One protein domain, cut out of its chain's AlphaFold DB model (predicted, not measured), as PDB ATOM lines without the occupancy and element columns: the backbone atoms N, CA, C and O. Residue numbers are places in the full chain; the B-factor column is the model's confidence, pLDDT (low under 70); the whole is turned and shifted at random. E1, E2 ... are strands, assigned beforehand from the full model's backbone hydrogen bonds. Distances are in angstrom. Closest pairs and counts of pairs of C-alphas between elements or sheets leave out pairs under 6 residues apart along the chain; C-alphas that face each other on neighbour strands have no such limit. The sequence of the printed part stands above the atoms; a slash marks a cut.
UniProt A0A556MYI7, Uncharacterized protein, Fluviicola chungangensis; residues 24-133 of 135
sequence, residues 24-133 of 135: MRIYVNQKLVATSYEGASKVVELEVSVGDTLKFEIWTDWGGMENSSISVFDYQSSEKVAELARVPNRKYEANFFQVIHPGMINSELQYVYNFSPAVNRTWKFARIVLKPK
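This is residues 24 to 133 of the 135 residues of an uncharacterized protein of Fluviicola chungangensis (UniProt A0A556MYI7). The model is a sandwich of two strongly twisted sheets, one of five strands and one of four, lying face to face with their strands nearly aligned. The five-strand sheet, E3 E9 E8 E5 E6, is mixed and curls across its width; the four-strand sheet, E2 E1 E4 E7, is antiparallel throughout. The printed part has 110 residues, with no named helix and nine named strands, E1 to E9 in order along it; the class is all strand. It is compact, with a radius of gyration of the C-alphas of 13.6 A, and spans 40 by 28 by 22 A.

Find C-alpha 24 at (121.385, 82.374, 153.181), where E1 begins; it runs through residues 24 to 28. Next come E2, residues 31 to 37, and E3, residues 42 to 48. E4, residues 53 to 59, is 19.5 A long from C-alpha 53 at (121.945, 94.398, 142.269). Read on to E5, residues 69 to 74, and E6, residues 80 to 85. E7, residues 93 to 99, is 20.3 A long, and E8, residues 108 to 114, is 18.9 A. E9, residues 122 to 132, is the longest at 30.3 A and ends at C-alpha 132, at (135.323, 93.170, 139.668).

Start at the larger sheet, whose edge strands are E3 and E6. Look first at E3 and E9, parallel at 30 degrees, where N 44 and O 127 are 2.8 A apart. E9 and E8 form an antiparallel hairpin, with N 109 and O 128 at 2.8 A. E8 and E5 are antiparallel, with N 73 and O 110 at 2.9 A. The hairpin of E5 and E6 has N 70 and O 84 at 2.9 A. In the other sheet, the hairpin of E1 and E2 has N 26 and O 34 at 2.8 A. E1 and E4 have N 25 and O 57 at 2.8 A, and E4 and E7 have N 54 and O 98 at 2.8 A. The parts of the two sheets that face each other are 9.6 A centre to centre, with the strands of one at 19 degrees to those of the other. Between the sheets, the closest C-alphas of E6 and E7 are those of Leu 84 and Ala 94, 6.2 A apart. E4 and E8 are apart.

The C-alphas of Ala 118 and Lys 133, the two farthest apart, are 41.9 A from each other. The printed part has no cut and no long link. Its mean pLDDT is 81.2; look for values under 70 at residues 39 to 41, 63 to 67 and 112 to 125.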
ATOM      1  N   MET A  24     121.306  81.103 153.886       86.50
ATOM      2  CA  MET A  24     121.385  82.374 153.181       86.50
ATOM      3  C   MET A  24     121.506  82.120 151.683       86.50
ATOM      4  O   MET A  24     122.485  81.536 151.213       86.50
ATOM      5  N   ARG A  25     120.542  82.630 150.922       89.94
ATOM      6  CA  ARG A  25     120.550  82.650 149.461       89.94
ATOM      7  C   ARG A  25     121.079  83.985 148.967       89.94
ATOM      8  O   ARG A  25     120.644  85.047 149.408       89.94
ATOM      9  N   ILE A  26     122.014  83.919 148.032       91.00
ATOM     10  CA  ILE A  26     122.727  85.069 147.490       91.00
ATOM     11  C   ILE A  26     122.343  85.237 146.027       91.00
ATOM     12  O   ILE A  26     122.502  84.308 145.232       91.00
ATOM     13  N   TYR A  27     121.894  86.433 145.665       93.94
ATOM     14  CA  TYR A  27     121.498  86.773 144.308       93.94
ATOM     15  C   TYR A  27     122.290  87.969 143.789       93.94
ATOM     16  O   TYR A  27     122.417  88.978 144.481       93.94
ATOM     17  N   VAL A  28     122.741  87.873 142.538       94.75
ATOM     18  CA  VAL A  28     123.263  89.003 141.758       94.75
ATOM     19  C   VAL A  28     122.358  89.177 140.547       94.75
ATOM     20  O   VAL A  28     122.119  88.216 139.818       94.75
ATOM     21  N   ASN A  29     121.803  90.372 140.345       95.94
ATOM     22  CA  ASN A  29     120.846  90.647 139.267       95.94
ATOM     23  C   ASN A  29     119.687  89.645 139.237       95.94
ATOM     24  O   ASN A  29     119.335  89.102 138.193       95.94
ATOM     25  N   GLN A  30     119.118  89.376 140.418       94.75
ATOM     26  CA  GLN A  30     118.023  88.419 140.649       94.75
ATOM     27  C   GLN A  30     118.361  86.948 140.334       94.75
ATOM     28  O   GLN A  30     117.534  86.068 140.566       94.75
ATOM     29  N   LYS A  31     119.579  86.640 139.873       95.75
ATOM     30  CA  LYS A  31     120.046  85.272 139.653       95.75
ATOM     31  C   LYS A  31     120.655  84.724 140.937       95.75
ATOM     32  O   LYS A  31     121.566  85.337 141.484       95.75
ATOM     33  N   LEU A  32     120.192  83.557 141.387       94.50
ATOM     34  CA  LEU A  32     120.809  82.833 142.500       94.50
ATOM     35  C   LEU A  32     122.234  82.426 142.103       94.50
ATOM     36  O   LEU A  32     122.422  81.713 141.115       94.50
ATOM     37  N   VAL A  33     123.224  82.883 142.863       93.12
ATOM     38  CA  VAL A  33     124.646  82.592 142.620       93.12
ATOM     39  C   VAL A  33     125.245  81.678 143.685       93.12
ATOM     40  O   VAL A  33     126.189  80.951 143.393       93.12
ATOM     41  N   ALA A  34     124.696  81.675 144.901       89.31
ATOM     42  CA  ALA A  34     125.158  80.802 145.973       89.31
ATOM     43  C   ALA A  34     124.098  80.614 147.066       89.31
ATOM     44  O   ALA A  34     123.270  81.492 147.304       89.31
ATOM     45  N   THR A  35     124.202  79.487 147.767       88.50
ATOM     46  CA  THR A  35     123.489  79.205 149.017       88.50
ATOM     47  C   THR A  35     124.522  78.847 150.081       88.50
ATOM     48  O   THR A  35     125.434  78.058 149.815       88.50
ATOM     49  N   SER A  36     124.409  79.448 151.263       83.44
ATOM     50  CA  SER A  36     125.244  79.152 152.430       83.44
ATOM     51  C   SER A  36     124.372  78.654 153.570       83.44
ATOM     52  O   SER A  36     123.399  79.314 153.909       83.44
ATOM     53  N   TYR A  37     124.729  77.527 154.171       79.44
ATOM     54  CA  TYR A  37     123.996  76.951 155.298       79.44
ATOM     55  C   TYR A  37     124.644  77.343 156.626       79.44
ATOM     56  O   TYR A  37     125.841  77.650 156.679       79.44
ATOM     57  N   GLU A  38     123.866  77.309 157.703       72.94
ATOM     58  CA  GLU A  38     124.373  77.451 159.070       72.94
ATOM     59  C   GLU A  38     125.551  76.491 159.345       72.94
ATOM     60  O   GLU A  38     125.634  75.388 158.802       72.94
ATOM     61  N   GLY A  39     126.525  76.924 160.150       64.94
ATOM     62  CA  GLY A  39     127.705  76.124 160.513       64.94
ATOM     63  C   GLY A  39     128.754  75.957 159.404       64.94
ATOM     64  O   GLY A  39     129.919  75.687 159.699       64.94
ATOM     65  N   ALA A  40     128.399  76.197 158.142       65.12
ATOM     66  CA  ALA A  40     129.293  76.108 156.995       65.12
ATOM     67  C   ALA A  40     129.917  77.468 156.644       65.12
ATOM     68  O   ALA A  40     129.877  77.862 155.483       65.12
ATOM     69  N   SER A  41     130.478  78.188 157.631       66.31
ATOM     70  CA  SER A  41     131.073  79.526 157.440       66.31
ATOM     71  C   SER A  41     131.963  79.561 156.193       66.31
ATOM     72  O   SER A  41     133.095  79.070 156.207       66.31
ATOM     73  N   LYS A  42     131.444  80.153 155.114       75.75
ATOM     74  CA  LYS A  42     132.048  80.107 153.782       75.75
ATOM     75  C   LYS A  42     132.467  81.498 153.335       75.75
ATOM     76  O   LYS A  42     131.776  82.485 153.583       75.75
ATOM     77  N   VAL A  43     133.605  81.559 152.651       85.38
ATOM     78  CA  VAL A  43     133.973  82.725 151.847       85.38
ATOM     79  C   VAL A  43     133.344  82.541 150.470       85.38
ATOM     80  O   VAL A  43     133.603  81.539 149.802       85.38
ATOM     81  N   VAL A  44     132.480  83.469 150.072       88.06
ATOM     82  CA  VAL A  44     131.826  83.475 148.763       88.06
ATOM     83  C   VAL A  44     132.371  84.651 147.975       88.06
ATOM     84  O   VAL A  44     132.211  85.800 148.373       88.06
ATOM     85  N   GLU A  45     133.020  84.354 146.861       92.62
ATOM     86  CA  GLU A  45     133.523  85.369 145.945       92.62
ATOM     87  C   GLU A  45     132.482  85.611 144.854       92.62
ATOM     88  O   GLU A  45     131.998  84.662 144.235       92.62
ATOM     89  N   LEU A  46     132.106  86.871 144.654       92.75
ATOM     90  CA  LEU A  46     131.104  87.286 143.680       92.75
ATOM     91  C   LEU A  46     131.745  88.225 142.669       92.75
ATOM     92  O   LEU A  46     132.260  89.271 143.050       92.75
ATOM     93  N   GLU A  47     131.674  87.875 141.391       94.25
ATOM     94  CA  GLU A  47     132.034  88.786 140.306       94.25
ATOM     95  C   GLU A  47     130.873  89.744 140.039       94.25
ATOM     96  O   GLU A  47     129.770  89.316 139.691       94.25
ATOM     97  N   VAL A  48     131.120  91.039 140.221       94.31
ATOM     98  CA  VAL A  48     130.114  92.098 140.124       94.31
ATOM     99  C   VAL A  48     130.638  93.300 139.342       94.31
ATOM    100  O   VAL A  48     131.841  93.568 139.271       94.31
ATOM    101  N   SER A  49     129.708  94.052 138.770       95.56
ATOM    102  CA  SER A  49     129.928  95.336 138.113       95.56
ATOM    103  C   SER A  49     129.179  96.448 138.851       95.56
ATOM    104  O   SER A  49     128.200  96.211 139.560       95.56
ATOM    105  N   VAL A  50     129.628  97.696 138.682       93.94
ATOM    106  CA  VAL A  50     128.884  98.860 139.188       93.94
ATOM    107  C   VAL A  50     127.492  98.882 138.554       93.94
ATOM    108  O   VAL A  50     127.362  98.744 137.341       93.94
ATOM    109  N   GLY A  51     126.463  99.064 139.379       94.94
ATOM    110  CA  GLY A  51     125.061  99.014 138.965       94.94
ATOM    111  C   GLY A  51     124.407  97.638 139.100       94.94
ATOM    112  O   GLY A  51     123.178  97.568 139.070       94.94
ATOM    113  N   ASP A  52     125.180  96.567 139.323       95.94
ATOM    114  CA  ASP A  52     124.602  95.270 139.668       95.94
ATOM    115  C   ASP A  52     123.801  95.364 140.972       95.94
ATOM    116  O   ASP A  52     124.098  96.146 141.881       95.94
ATOM    117  N   THR A  53     122.774  94.530 141.069       95.19
ATOM    118  CA  THR A  53     121.945  94.398 142.269       95.19
ATOM    119  C   THR A  53     122.360  93.173 143.061       95.19
ATOM    120  O   THR A  53     122.390  92.064 142.533       95.19
ATOM    121  N   LEU A  54     122.651  93.365 144.343       93.12
ATOM    122  CA  LEU A  54     122.971  92.315 145.296       93.12
ATOM    123  C   LEU A  54     121.784  92.131 146.241       93.12
ATOM    124  O   LEU A  54     121.357  93.083 146.896       93.12
ATOM    125  N   LYS A  55     121.250  90.911 146.320       92.12
ATOM    126  CA  LYS A  55     120.214  90.546 147.291       92.12
ATOM    127  C   LYS A  55     120.680  89.358 148.118       92.12
ATOM    128  O   LYS A  55     121.121  88.351 147.567       92.12
ATOM    129  N   PHE A  56     120.496  89.455 149.428       89.12
ATOM    130  CA  PHE A  56     120.578  88.311 150.324       89.12
ATOM    131  C   PHE A  56     119.202  88.040 150.906       89.12
ATOM    132  O   PHE A  56     118.558  88.950 151.424       89.12
ATOM    133  N   GLU A  57     118.760  86.797 150.792       89.44
ATOM    134  CA  GLU A  57     117.547  86.291 151.420       89.44
ATOM    135  C   GLU A  57     117.989  85.262 152.445       89.44
ATOM    136  O   GLU A  57     118.572  84.240 152.082       89.44
ATOM    137  N   ILE A  58     117.775  85.563 153.720       86.75
ATOM    138  CA  ILE A  58     118.097  84.637 154.792       86.75
ATOM    139  C   ILE A  58     116.816  83.968 155.255       86.75
ATOM    140  O   ILE A  58     115.836  84.651 155.552       86.75
ATOM    141  N   TRP A  59     116.855  82.643 155.303       86.12
ATOM    142  CA  TRP A  59     115.835  81.784 155.865       86.12
ATOM    143  C   TRP A  59     116.352  81.200 157.173       86.12
ATOM    144  O   TRP A  59     117.432  80.621 157.193       86.12
ATOM    145  N   THR A  60     115.633  81.406 158.268       80.62
ATOM    146  CA  THR A  60     115.997  80.842 159.568       80.62
ATOM    147  C   THR A  60     114.800  80.765 160.498       80.62
ATOM    148  O   THR A  60     113.860  81.552 160.370       80.62
ATOM    149  N   ASP A  61     114.839  79.874 161.483       77.69
ATOM    150  CA  ASP A  61     113.827  79.794 162.539       77.69
ATOM    151  C   ASP A  61     113.921  80.909 163.606       77.69
ATOM    152  O   ASP A  61     113.053  81.004 164.485       77.69
ATOM    153  N   TRP A  62     114.941  81.774 163.507       75.81
ATOM    154  CA  TRP A  62     115.260  82.867 164.439       75.81
ATOM    155  C   TRP A  62     115.566  82.403 165.871       75.81
ATOM    156  O   TRP A  62     115.512  83.207 166.811       75.81
ATOM    157  N   GLY A  63     115.833  81.110 166.059       69.38
ATOM    158  CA  GLY A  63     115.918  80.449 167.358       69.38
ATOM    159  C   GLY A  63     114.628  80.557 168.162       69.38
ATOM    160  O   GLY A  63     114.680  80.618 169.390       69.38
ATOM    161  N   GLY A  64     113.479  80.692 167.489       68.38
ATOM    162  CA  GLY A  64     112.185  80.906 168.138       68.38
ATOM    163  C   GLY A  64     112.024  82.275 168.812       68.38
ATOM    164  O   GLY A  64     111.097  82.447 169.603       68.38
ATOM    165  N   MET A  65     112.891  83.251 168.520       68.19
ATOM    166  CA  MET A  65     112.866  84.572 169.153       68.19
ATOM    167  C   MET A  65     112.394  85.667 168.198       68.19
ATOM    168  O   MET A  65     112.927  85.850 167.107       68.19
ATOM    169  N   GLU A  66     111.415  86.452 168.640       64.50
ATOM    170  CA  GLU A  66     110.751  87.459 167.800       64.50
ATOM    171  C   GLU A  66     111.572  88.740 167.579       64.50
ATOM    172  O   GLU A  66     111.331  89.445 166.604       64.50
ATOM    173  N   ASN A  67     112.561  89.005 168.442       67.94
ATOM    174  CA  ASN A  67     113.386  90.224 168.426       67.94
ATOM    175  C   ASN A  67     114.818  89.996 167.905       67.94
ATOM    176  O   ASN A  67     115.689  90.839 168.108       67.94
ATOM    177  N   SER A  68     115.097  88.844 167.296       72.94
ATOM    178  CA  SER A  68     116.407  88.561 166.701       72.94
ATOM    179  C   SER A  68     116.662  89.443 165.473       72.94
ATOM    180  O   SER A  68     115.734  89.771 164.729       72.94
ATOM    181  N   SER A  69     117.925  89.805 165.242       77.06
ATOM    182  CA  SER A  69     118.333  90.616 164.093       77.06
ATOM    183  C   SER A  69     119.646  90.132 163.480       77.06
ATOM    184  O   SER A  69     120.422  89.385 164.076       77.06
ATOM    185  N   ILE A  70     119.900  90.559 162.249       79.06
ATOM    186  CA  ILE A  70     121.112  90.223 161.501       79.06
ATOM    187  C   ILE A  70     121.867  91.509 161.272       79.06
ATOM    188  O   ILE A  70     121.332  92.431 160.666       79.06
ATOM    189  N   SER A  71     123.109  91.582 161.722       84.00
ATOM    190  CA  SER A  71     123.962  92.716 161.397       84.00
ATOM    191  C   SER A  71     124.841  92.382 160.201       84.00
ATOM    192  O   SER A  71     125.475  91.327 160.132       84.00
ATOM    193  N   VAL A  72     124.871  93.308 159.253       83.94
ATOM    194  CA  VAL A  72     125.780  93.283 158.115       83.94
ATOM    195  C   VAL A  72     126.876  94.285 158.396       83.94
ATOM    196  O   VAL A  72     126.593  95.443 158.705       83.94
ATOM    197  N   PHE A  73     128.116  93.840 158.273       83.25
ATOM    198  CA  PHE A  73     129.288  94.675 158.455       83.25
ATOM    199  C   PHE A  73     130.074  94.766 157.158       83.25
ATOM    200  O   PHE A  73     130.176  93.782 156.421       83.25
ATOM    201  N   ASP A  74     130.675  95.919 156.907       81.44
ATOM    202  CA  ASP A  74     131.855  95.965 156.056       81.44
ATOM    203  C   ASP A  74     133.009  95.324 156.835       81.44
ATOM    204  O   ASP A  74     133.358  95.749 157.936       81.44
ATOM    205  N   TYR A  75     133.567  94.240 156.297       72.31
ATOM    206  CA  TYR A  75     134.570  93.451 157.003       72.31
ATOM    207  C   TYR A  75     135.866  94.234 157.234       72.31
ATOM    208  O   TYR A  75     136.531  94.023 158.248       72.31
ATOM    209  N   GLN A  76     136.234  95.137 156.319       71.69
ATOM    210  CA  GLN A  76     137.501  95.864 156.420       71.69
ATOM    211  C   GLN A  76     137.444  96.966 157.483       71.69
ATOM    212  O   GLN A  76     138.394  97.131 158.246       71.69
ATOM    213  N   SER A  77     136.328  97.692 157.562       74.44
ATOM    214  CA  SER A  77     136.122  98.771 158.538       74.44
ATOM    215  C   SER A  77     135.486  98.298 159.849       74.44
ATOM    216  O   SER A  77     135.521  99.021 160.844       74.44
ATOM    217  N   SER A  78     134.908  97.088 159.870       75.56
ATOM    218  CA  SER A  78     134.009  96.608 160.932       75.56
ATOM    219  C   SER A  78     132.801  97.527 161.176       75.56
ATOM    220  O   SER A  78     132.137  97.423 162.210       75.56
ATOM    221  N   GLU A  79     132.494  98.428 160.238       82.75
ATOM    222  CA  GLU A  79     131.334  99.309 160.304       82.75
ATOM    223  C   GLU A  79     130.058  98.511 160.030       82.75
ATOM    224  O   GLU A  79     129.989  97.727 159.081       82.75
ATOM    225  N   LYS A  80     129.023  98.709 160.855       83.69
ATOM    226  CA  LYS A  80     127.708  98.106 160.616       83.69
ATOM    227  C   LYS A  80     127.006  98.863 159.492       83.69
ATOM    228  O   LYS A  80     126.553  99.984 159.702       83.69
ATOM    229  N   VAL A  81     126.863  98.225 158.336       85.19
ATOM    230  CA  VAL A  81     126.217  98.810 157.152       85.19
ATOM    231  C   VAL A  81     124.711  98.557 157.114       85.19
ATOM    232  O   VAL A  81     123.974  99.330 156.507       85.19
ATOM    233  N   ALA A  82     124.228  97.494 157.765       85.62
ATOM    234  CA  ALA A  82     122.797  97.232 157.881       85.62
ATOM    235  C   ALA A  82     122.451  96.396 159.116       85.62
ATOM    236  O   ALA A  82     123.270  95.636 159.635       85.62
ATOM    237  N   GLU A  83     121.198  96.507 159.550       86.75
ATOM    238  CA  GLU A  83     120.581  95.610 160.519       86.75
ATOM    239  C   GLU A  83     119.241  95.124 159.960       86.75
ATOM    240  O   GLU A  83     118.385  95.927 159.592       86.75
ATOM    241  N   LEU A  84     119.080  93.809 159.842       83.75
ATOM    242  CA  LEU A  84     117.913  93.175 159.244       83.75
ATOM    243  C   LEU A  84     117.055  92.576 160.351       83.75
ATOM    244  O   LEU A  84     117.526  91.743 161.127       83.75
ATOM    245  N   ALA A  85     115.793  92.980 160.390       80.44
ATOM    246  CA  ALA A  85     114.774  92.362 161.223       80.44
ATOM    247  C   ALA A  85     113.959  91.344 160.414       80.44
ATOM    248  O   ALA A  85     113.994  91.318 159.177       80.44
ATOM    249  N   ARG A  86     113.180  90.528 161.125       79.06
ATOM    250  CA  ARG A  86     112.201  89.621 160.525       79.06
ATOM    251  C   ARG A  86     111.198  90.385 159.663       79.06
ATOM    252  O   ARG A  86     110.660  91.413 160.076       79.06
ATOM    253  N   VAL A  87     110.875  89.844 158.491       81.62
ATOM    254  CA  VAL A  87     109.817  90.394 157.637       81.62
ATOM    255  C   VAL A  87     108.443  90.164 158.306       81.62
ATOM    256  O   VAL A  87     108.110  89.014 158.602       81.62
ATOM    257  N   PRO A  88     107.598  91.202 158.499       70.62
ATOM    258  CA  PRO A  88     106.370  91.130 159.310       70.62
ATOM    259  C   PRO A  88     105.358  90.019 158.968       70.62
ATOM    260  O   PRO A  88     104.577  89.640 159.830       70.62
ATOM    261  N   ASN A  89     105.397  89.455 157.754       78.81
ATOM    262  CA  ASN A  89     104.495  88.384 157.296       78.81
ATOM    263  C   ASN A  89     105.224  87.131 156.783       78.81
ATOM    264  O   ASN A  89     104.597  86.236 156.219       78.81
ATOM    265  N   ARG A  90     106.549  87.061 156.934       80.75
ATOM    266  CA  ARG A  90     107.343  85.903 156.522       80.75
ATOM    267  C   ARG A  90     108.182  85.466 157.705       80.75
ATOM    268  O   ARG A  90     109.272  85.978 157.938       80.75
ATOM    269  N   LYS A  91     107.618  84.530 158.472       76.06
ATOM    270  CA  LYS A  91     108.118  84.107 159.788       76.06
ATOM    271  C   LYS A  91     109.609  83.774 159.796       76.06
ATOM    272  O   LYS A  91     110.237  83.987 160.819       76.06
ATOM    273  N   TYR A  92     110.152  83.284 158.689       82.31
ATOM    274  CA  TYR A  92     111.519  82.784 158.605       82.31
ATOM    275  C   TYR A  92     112.452  83.663 157.768       82.31
ATOM    276  O   TYR A  92     113.616  83.328 157.633       82.31
ATOM    277  N   GLU A  93     111.979  84.785 157.218       86.69
ATOM    278  CA  GLU A  93     112.739  85.535 156.212       86.69
ATOM    279  C   GLU A  93     113.251  86.890 156.694       86.69
ATOM    280  O   GLU A  93     112.509  87.685 157.282       86.69
ATOM    281  N   ALA A  94     114.501  87.182 156.339       87.38
ATOM    282  CA  ALA A  94     115.098  88.513 156.336       87.38
ATOM    283  C   ALA A  94     115.711  88.799 154.964       87.38
ATOM    284  O   ALA A  94     116.208  87.892 154.298       87.38
ATOM    285  N   ASN A  95     115.705  90.064 154.544       87.69
ATOM    286  CA  ASN A  95     116.236  90.450 153.241       87.69
ATOM    287  C   ASN A  95     117.165  91.656 153.345       87.69
ATOM    288  O   ASN A  95     116.823  92.645 153.986       87.69
ATOM    289  N   PHE A  96     118.289  91.590 152.638       88.19
ATOM    290  CA  PHE A  96     119.155  92.728 152.343       88.19
ATOM    291  C   PHE A  96     119.168  92.970 150.840       88.19
ATOM    292  O   PHE A  96     119.213  92.018 150.059       88.19
ATOM    293  N   PHE A  97     119.151  94.237 150.439       89.75
ATOM    294  CA  PHE A  97     119.243  94.647 149.047       89.75
ATOM    295  C   PHE A  97     120.188  95.837 148.922       89.75
ATOM    296  O   PHE A  97     120.045  96.812 149.656       89.75
ATOM    297  N   GLN A  98     121.115  95.764 147.970       90.19
ATOM    298  CA  GLN A  98     122.092  96.813 147.719       90.19
ATOM    299  C   GLN A  98     122.407  96.908 146.229       90.19
ATOM    300  O   GLN A  98     122.608  95.898 145.557       90.19
ATOM    301  N   VAL A  99     122.498  98.135 145.720       93.00
ATOM    302  CA  VAL A  99     123.066  98.400 144.394       93.00
ATOM    303  C   VAL A  99     124.569  98.596 144.553       93.00
ATOM    304  O   VAL A  99     125.000  99.374 145.409       93.00
ATOM    305  N   ILE A 100     125.366  97.896 143.747       91.12
ATOM    306  CA  ILE A 100     126.825  97.982 143.793       91.12
ATOM    307  C   ILE A 100     127.271  99.361 143.300       91.12
ATOM    308  O   ILE A 100     127.084  99.711 142.134       91.12
ATOM    309  N   HIS A 101     127.880 100.140 144.193       91.38
ATOM    310  CA  HIS A 101     128.511 101.418 143.867       91.38
ATOM    311  C   HIS A 101     130.040 101.264 143.777       91.38
ATOM    312  O   HIS A 101     130.583 100.289 144.298       91.38
ATOM    313  N   PRO A 102     130.771 102.213 143.155       89.25
ATOM    314  CA  PRO A 102     132.209 102.063 142.901       89.25
ATOM    315  C   PRO A 102     133.044 101.712 144.142       89.25
ATOM    316  O   PRO A 102     133.916 100.855 144.067       89.25
ATOM    317  N   GLY A 103     132.733 102.313 145.296       87.12
ATOM    318  CA  GLY A 103     133.421 102.041 146.567       87.12
ATOM    319  C   GLY A 103     133.216 100.638 147.160       87.12
ATOM    320  O   GLY A 103     133.906 100.298 148.110       87.12
ATOM    321  N   MET A 104     132.294  99.827 146.627       87.75
ATOM    322  CA  MET A 104     132.092  98.434 147.059       87.75
ATOM    323  C   MET A 104     132.919  97.427 146.256       87.75
ATOM    324  O   MET A 104     133.020  96.259 146.623       87.75
ATOM    325  N   ILE A 105     133.471  97.828 145.113       90.00
ATOM    326  CA  ILE A 105     134.282  96.917 144.311       90.00
ATOM    327  C   ILE A 105     135.574  96.615 145.077       90.00
ATOM    328  O   ILE A 105     136.222  97.527 145.584       90.00
ATOM    329  N   ASN A 106     135.954  95.337 145.144       88.88
ATOM    330  CA  ASN A 106     137.032  94.811 145.992       88.88
ATOM    331  C   ASN A 106     136.781  94.934 147.505       88.88
ATOM    332  O   ASN A 106     137.704  94.710 148.290       88.88
ATOM    333  N   SER A 107     135.561  95.278 147.924       86.19
ATOM    334  CA  SER A 107     135.188  95.281 149.335       86.19
ATOM    335  C   SER A 107     134.706  93.903 149.783       86.19
ATOM    336  O   SER A 107     134.497  92.976 148.989       86.19
ATOM    337  N   GLU A 108     134.527  93.763 151.093       86.56
ATOM    338  CA  GLU A 108     134.046  92.533 151.691       86.56
ATOM    339  C   GLU A 108     132.913  92.808 152.673       86.56
ATOM    340  O   GLU A 108     133.003  93.703 153.509       86.56
ATOM    341  N   LEU A 109     131.858  92.003 152.606       82.50
ATOM    342  CA  LEU A 109     130.736  92.073 153.536       82.50
ATOM    343  C   LEU A 109     130.759  90.856 154.458       82.50
ATOM    344  O   LEU A 109     130.866  89.714 154.005       82.50
ATOM    345  N   GLN A 110     130.618  91.087 155.758       79.94
ATOM    346  CA  GLN A 110     130.479  90.039 156.757       79.94
ATOM    347  C   GLN A 110     129.064  90.025 157.325       79.94
ATOM    348  O   GLN A 110     128.576  91.020 157.857       79.94
ATOM    349  N   TYR A 111     128.434  88.854 157.256       72.00
ATOM    350  CA  TYR A 111     127.111  88.618 157.821       72.00
ATOM    351  C   TYR A 111     127.255  87.968 159.190       72.00
ATOM    352  O   TYR A 111     127.722  86.828 159.303       72.00
ATOM    353  N   VAL A 112     126.847  88.699 160.226       69.81
ATOM    354  CA  VAL A 112     126.822  88.209 161.602       69.81
ATOM    355  C   VAL A 112     125.377  88.160 162.065       69.81
ATOM    356  O   VAL A 112     124.697  89.177 162.199       69.81
ATOM    357  N   TYR A 113     124.914  86.947 162.321       66.94
ATOM    358  CA  TYR A 113     123.665  86.726 163.015       66.94
ATOM    359  C   TYR A 113     123.852  87.013 164.494       66.94
ATOM    360  O   TYR A 113     124.622  86.332 165.180       66.94
ATOM    361  N   ASN A 114     123.116  88.010 164.973       58.88
ATOM    362  CA  ASN A 114     123.010  88.293 166.386       58.88
ATOM    363  C   ASN A 114     121.744  87.597 166.879       58.88
ATOM    364  O   ASN A 114     120.632  88.108 166.714       58.88
ATOM    365  N   PHE A 115     121.897  86.426 167.506       54.53
ATOM    366  CA  PHE A 115     120.829  85.982 168.394       54.53
ATOM    367  C   PHE A 115     120.677  87.069 169.449       54.53
ATOM    368  O   PHE A 115     121.677  87.629 169.903       54.53
ATOM    369  N   SER A 116     119.421  87.411 169.737       50.06
ATOM    370  CA  SER A 116     119.011  88.339 170.790       50.06
ATOM    371  C   SER A 116     120.063  88.454 171.903       50.06
ATOM    372  O   SER A 116     120.510  87.413 172.391       50.06
ATOM    373  N   PRO A 117     120.419  89.660 172.384       50.25
ATOM    374  CA  PRO A 117     121.394  89.830 173.470       50.25
ATOM    375  C   PRO A 117     121.066  89.026 174.748       50.25
ATOM    376  O   PRO A 117     121.922  88.887 175.619       50.25
ATOM    377  N   ALA A 118     119.852  88.467 174.855       50.84
ATOM    378  CA  ALA A 118     119.432  87.525 175.891       50.84
ATOM    379  C   ALA A 118     120.126  86.144 175.836       50.84
ATOM    380  O   ALA A 118     120.228  85.469 176.858       50.84
ATOM    381  N   VAL A 119     120.609  85.709 174.672       53.75
ATOM    382  CA  VAL A 119     121.364  84.464 174.484       53.75
ATOM    383  C   VAL A 119     122.676  84.829 173.812       53.75
ATOM    384  O   VAL A 119     122.703  85.166 172.637       53.75
ATOM    385  N   ASN A 120     123.773  84.780 174.569       58.56
ATOM    386  CA  ASN A 120     125.130  85.103 174.117       58.56
ATOM    387  C   ASN A 120     125.649  84.085 173.073       58.56
ATOM    388  O   ASN A 120     126.549  83.289 173.345       58.56
ATOM    389  N   ARG A 121     125.024  84.055 171.895       57.59
ATOM    390  CA  ARG A 121     125.349  83.208 170.749       57.59
ATOM    391  C   ARG A 121     125.373  84.082 169.502       57.59
ATOM    392  O   ARG A 121     124.403  84.752 169.178       57.59
ATOM    393  N   THR A 122     126.487  84.066 168.789       62.00
ATOM    394  CA  THR A 122     126.612  84.715 167.484       62.00
ATOM    395  C   THR A 122     126.951  83.657 166.452       62.00
ATOM    396  O   THR A 122     127.832  82.823 166.671       62.00
ATOM    397  N   TRP A 123     126.237  83.672 165.330       64.81
ATOM    398  CA  TRP A 123     126.502  82.777 164.205       64.81
ATOM    399  C   TRP A 123     126.996  83.593 163.019       64.81
ATOM    400  O   TRP A 123     126.542  84.707 162.765       64.81
ATOM    401  N   LYS A 124     127.974  83.053 162.295       65.19
ATOM    402  CA  LYS A 124     128.523  83.676 161.088       65.19
ATOM    403  C   LYS A 124     128.096  82.830 159.901       65.19
ATOM    404  O   LYS A 124     128.495  81.673 159.814       65.19
ATOM    405  N   PHE A 125     127.286  83.400 159.012       65.44
ATOM    406  CA  PHE A 125     126.781  82.675 157.842       65.44
ATOM    407  C   PHE A 125     127.794  82.676 156.699       65.44
ATOM    408  O   PHE A 125     128.104  81.621 156.148       65.44
ATOM    409  N   ALA A 126     128.330  83.848 156.344       75.50
ATOM    410  CA  ALA A 126     129.307  83.956 155.268       75.50
ATOM    411  C   ALA A 126     130.118  85.255 155.321       75.50
ATOM    412  O   ALA A 126     129.697  86.273 155.882       75.50
ATOM    413  N   ARG A 127     131.272  85.203 154.656       84.25
ATOM    414  CA  ARG A 127     132.051  86.363 154.220       84.25
ATOM    415  C   ARG A 127     131.896  86.475 152.708       84.25
ATOM    416  O   ARG A 127     132.183  85.515 151.999       84.25
ATOM    417  N   ILE A 128     131.430  87.617 152.227       87.81
ATOM    418  CA  ILE A 128     131.212  87.879 150.806       87.81
ATOM    419  C   ILE A 128     132.328  88.784 150.310       87.81
ATOM    420  O   ILE A 128     132.514  89.864 150.857       87.81
ATOM    421  N   VAL A 129     133.053  88.356 149.283       90.94
ATOM    422  CA  VAL A 129     134.112  89.139 148.640       90.94
ATOM    423  C   VAL A 129     133.595  89.603 147.287       90.94
ATOM    424  O   VAL A 129     133.271  88.773 146.436       90.94
ATOM    425  N   LEU A 130     133.496  90.915 147.087       91.62
ATOM    426  CA  LEU A 130     133.001  91.503 145.846       91.62
ATOM    427  C   LEU A 130     134.180  91.761 144.909       91.62
ATOM    428  O   LEU A 130     134.962  92.682 145.124       91.62
ATOM    429  N   LYS A 131     134.324  90.944 143.870       93.31
ATOM    430  CA  LYS A 131     135.383  91.068 142.866       93.31
ATOM    431  C   LYS A 131     134.863  91.788 141.623       93.31
ATOM    432  O   LYS A 131     133.709  91.581 141.248       93.31
ATOM    433  N   PRO A 132     135.686  92.611 140.956       93.19
ATOM    434  CA  PRO A 132     135.323  93.170 139.668       93.19
ATOM    435  C   PRO A 132     135.153  92.036 138.658       93.19
ATOM    436  O   PRO A 132     135.978  91.126 138.590       93.19
ATOM    437  N   LYS A 133     134.091  92.106 137.864       91.44
ATOM    438  CA  LYS A 133     133.907  91.217 136.720       91.44
ATOM    439  C   LYS A 133     134.984  91.504 135.669       91.44
ATOM    440  O   LYS A 133     135.112  92.645 135.231       91.44
TER     441      LYS A 133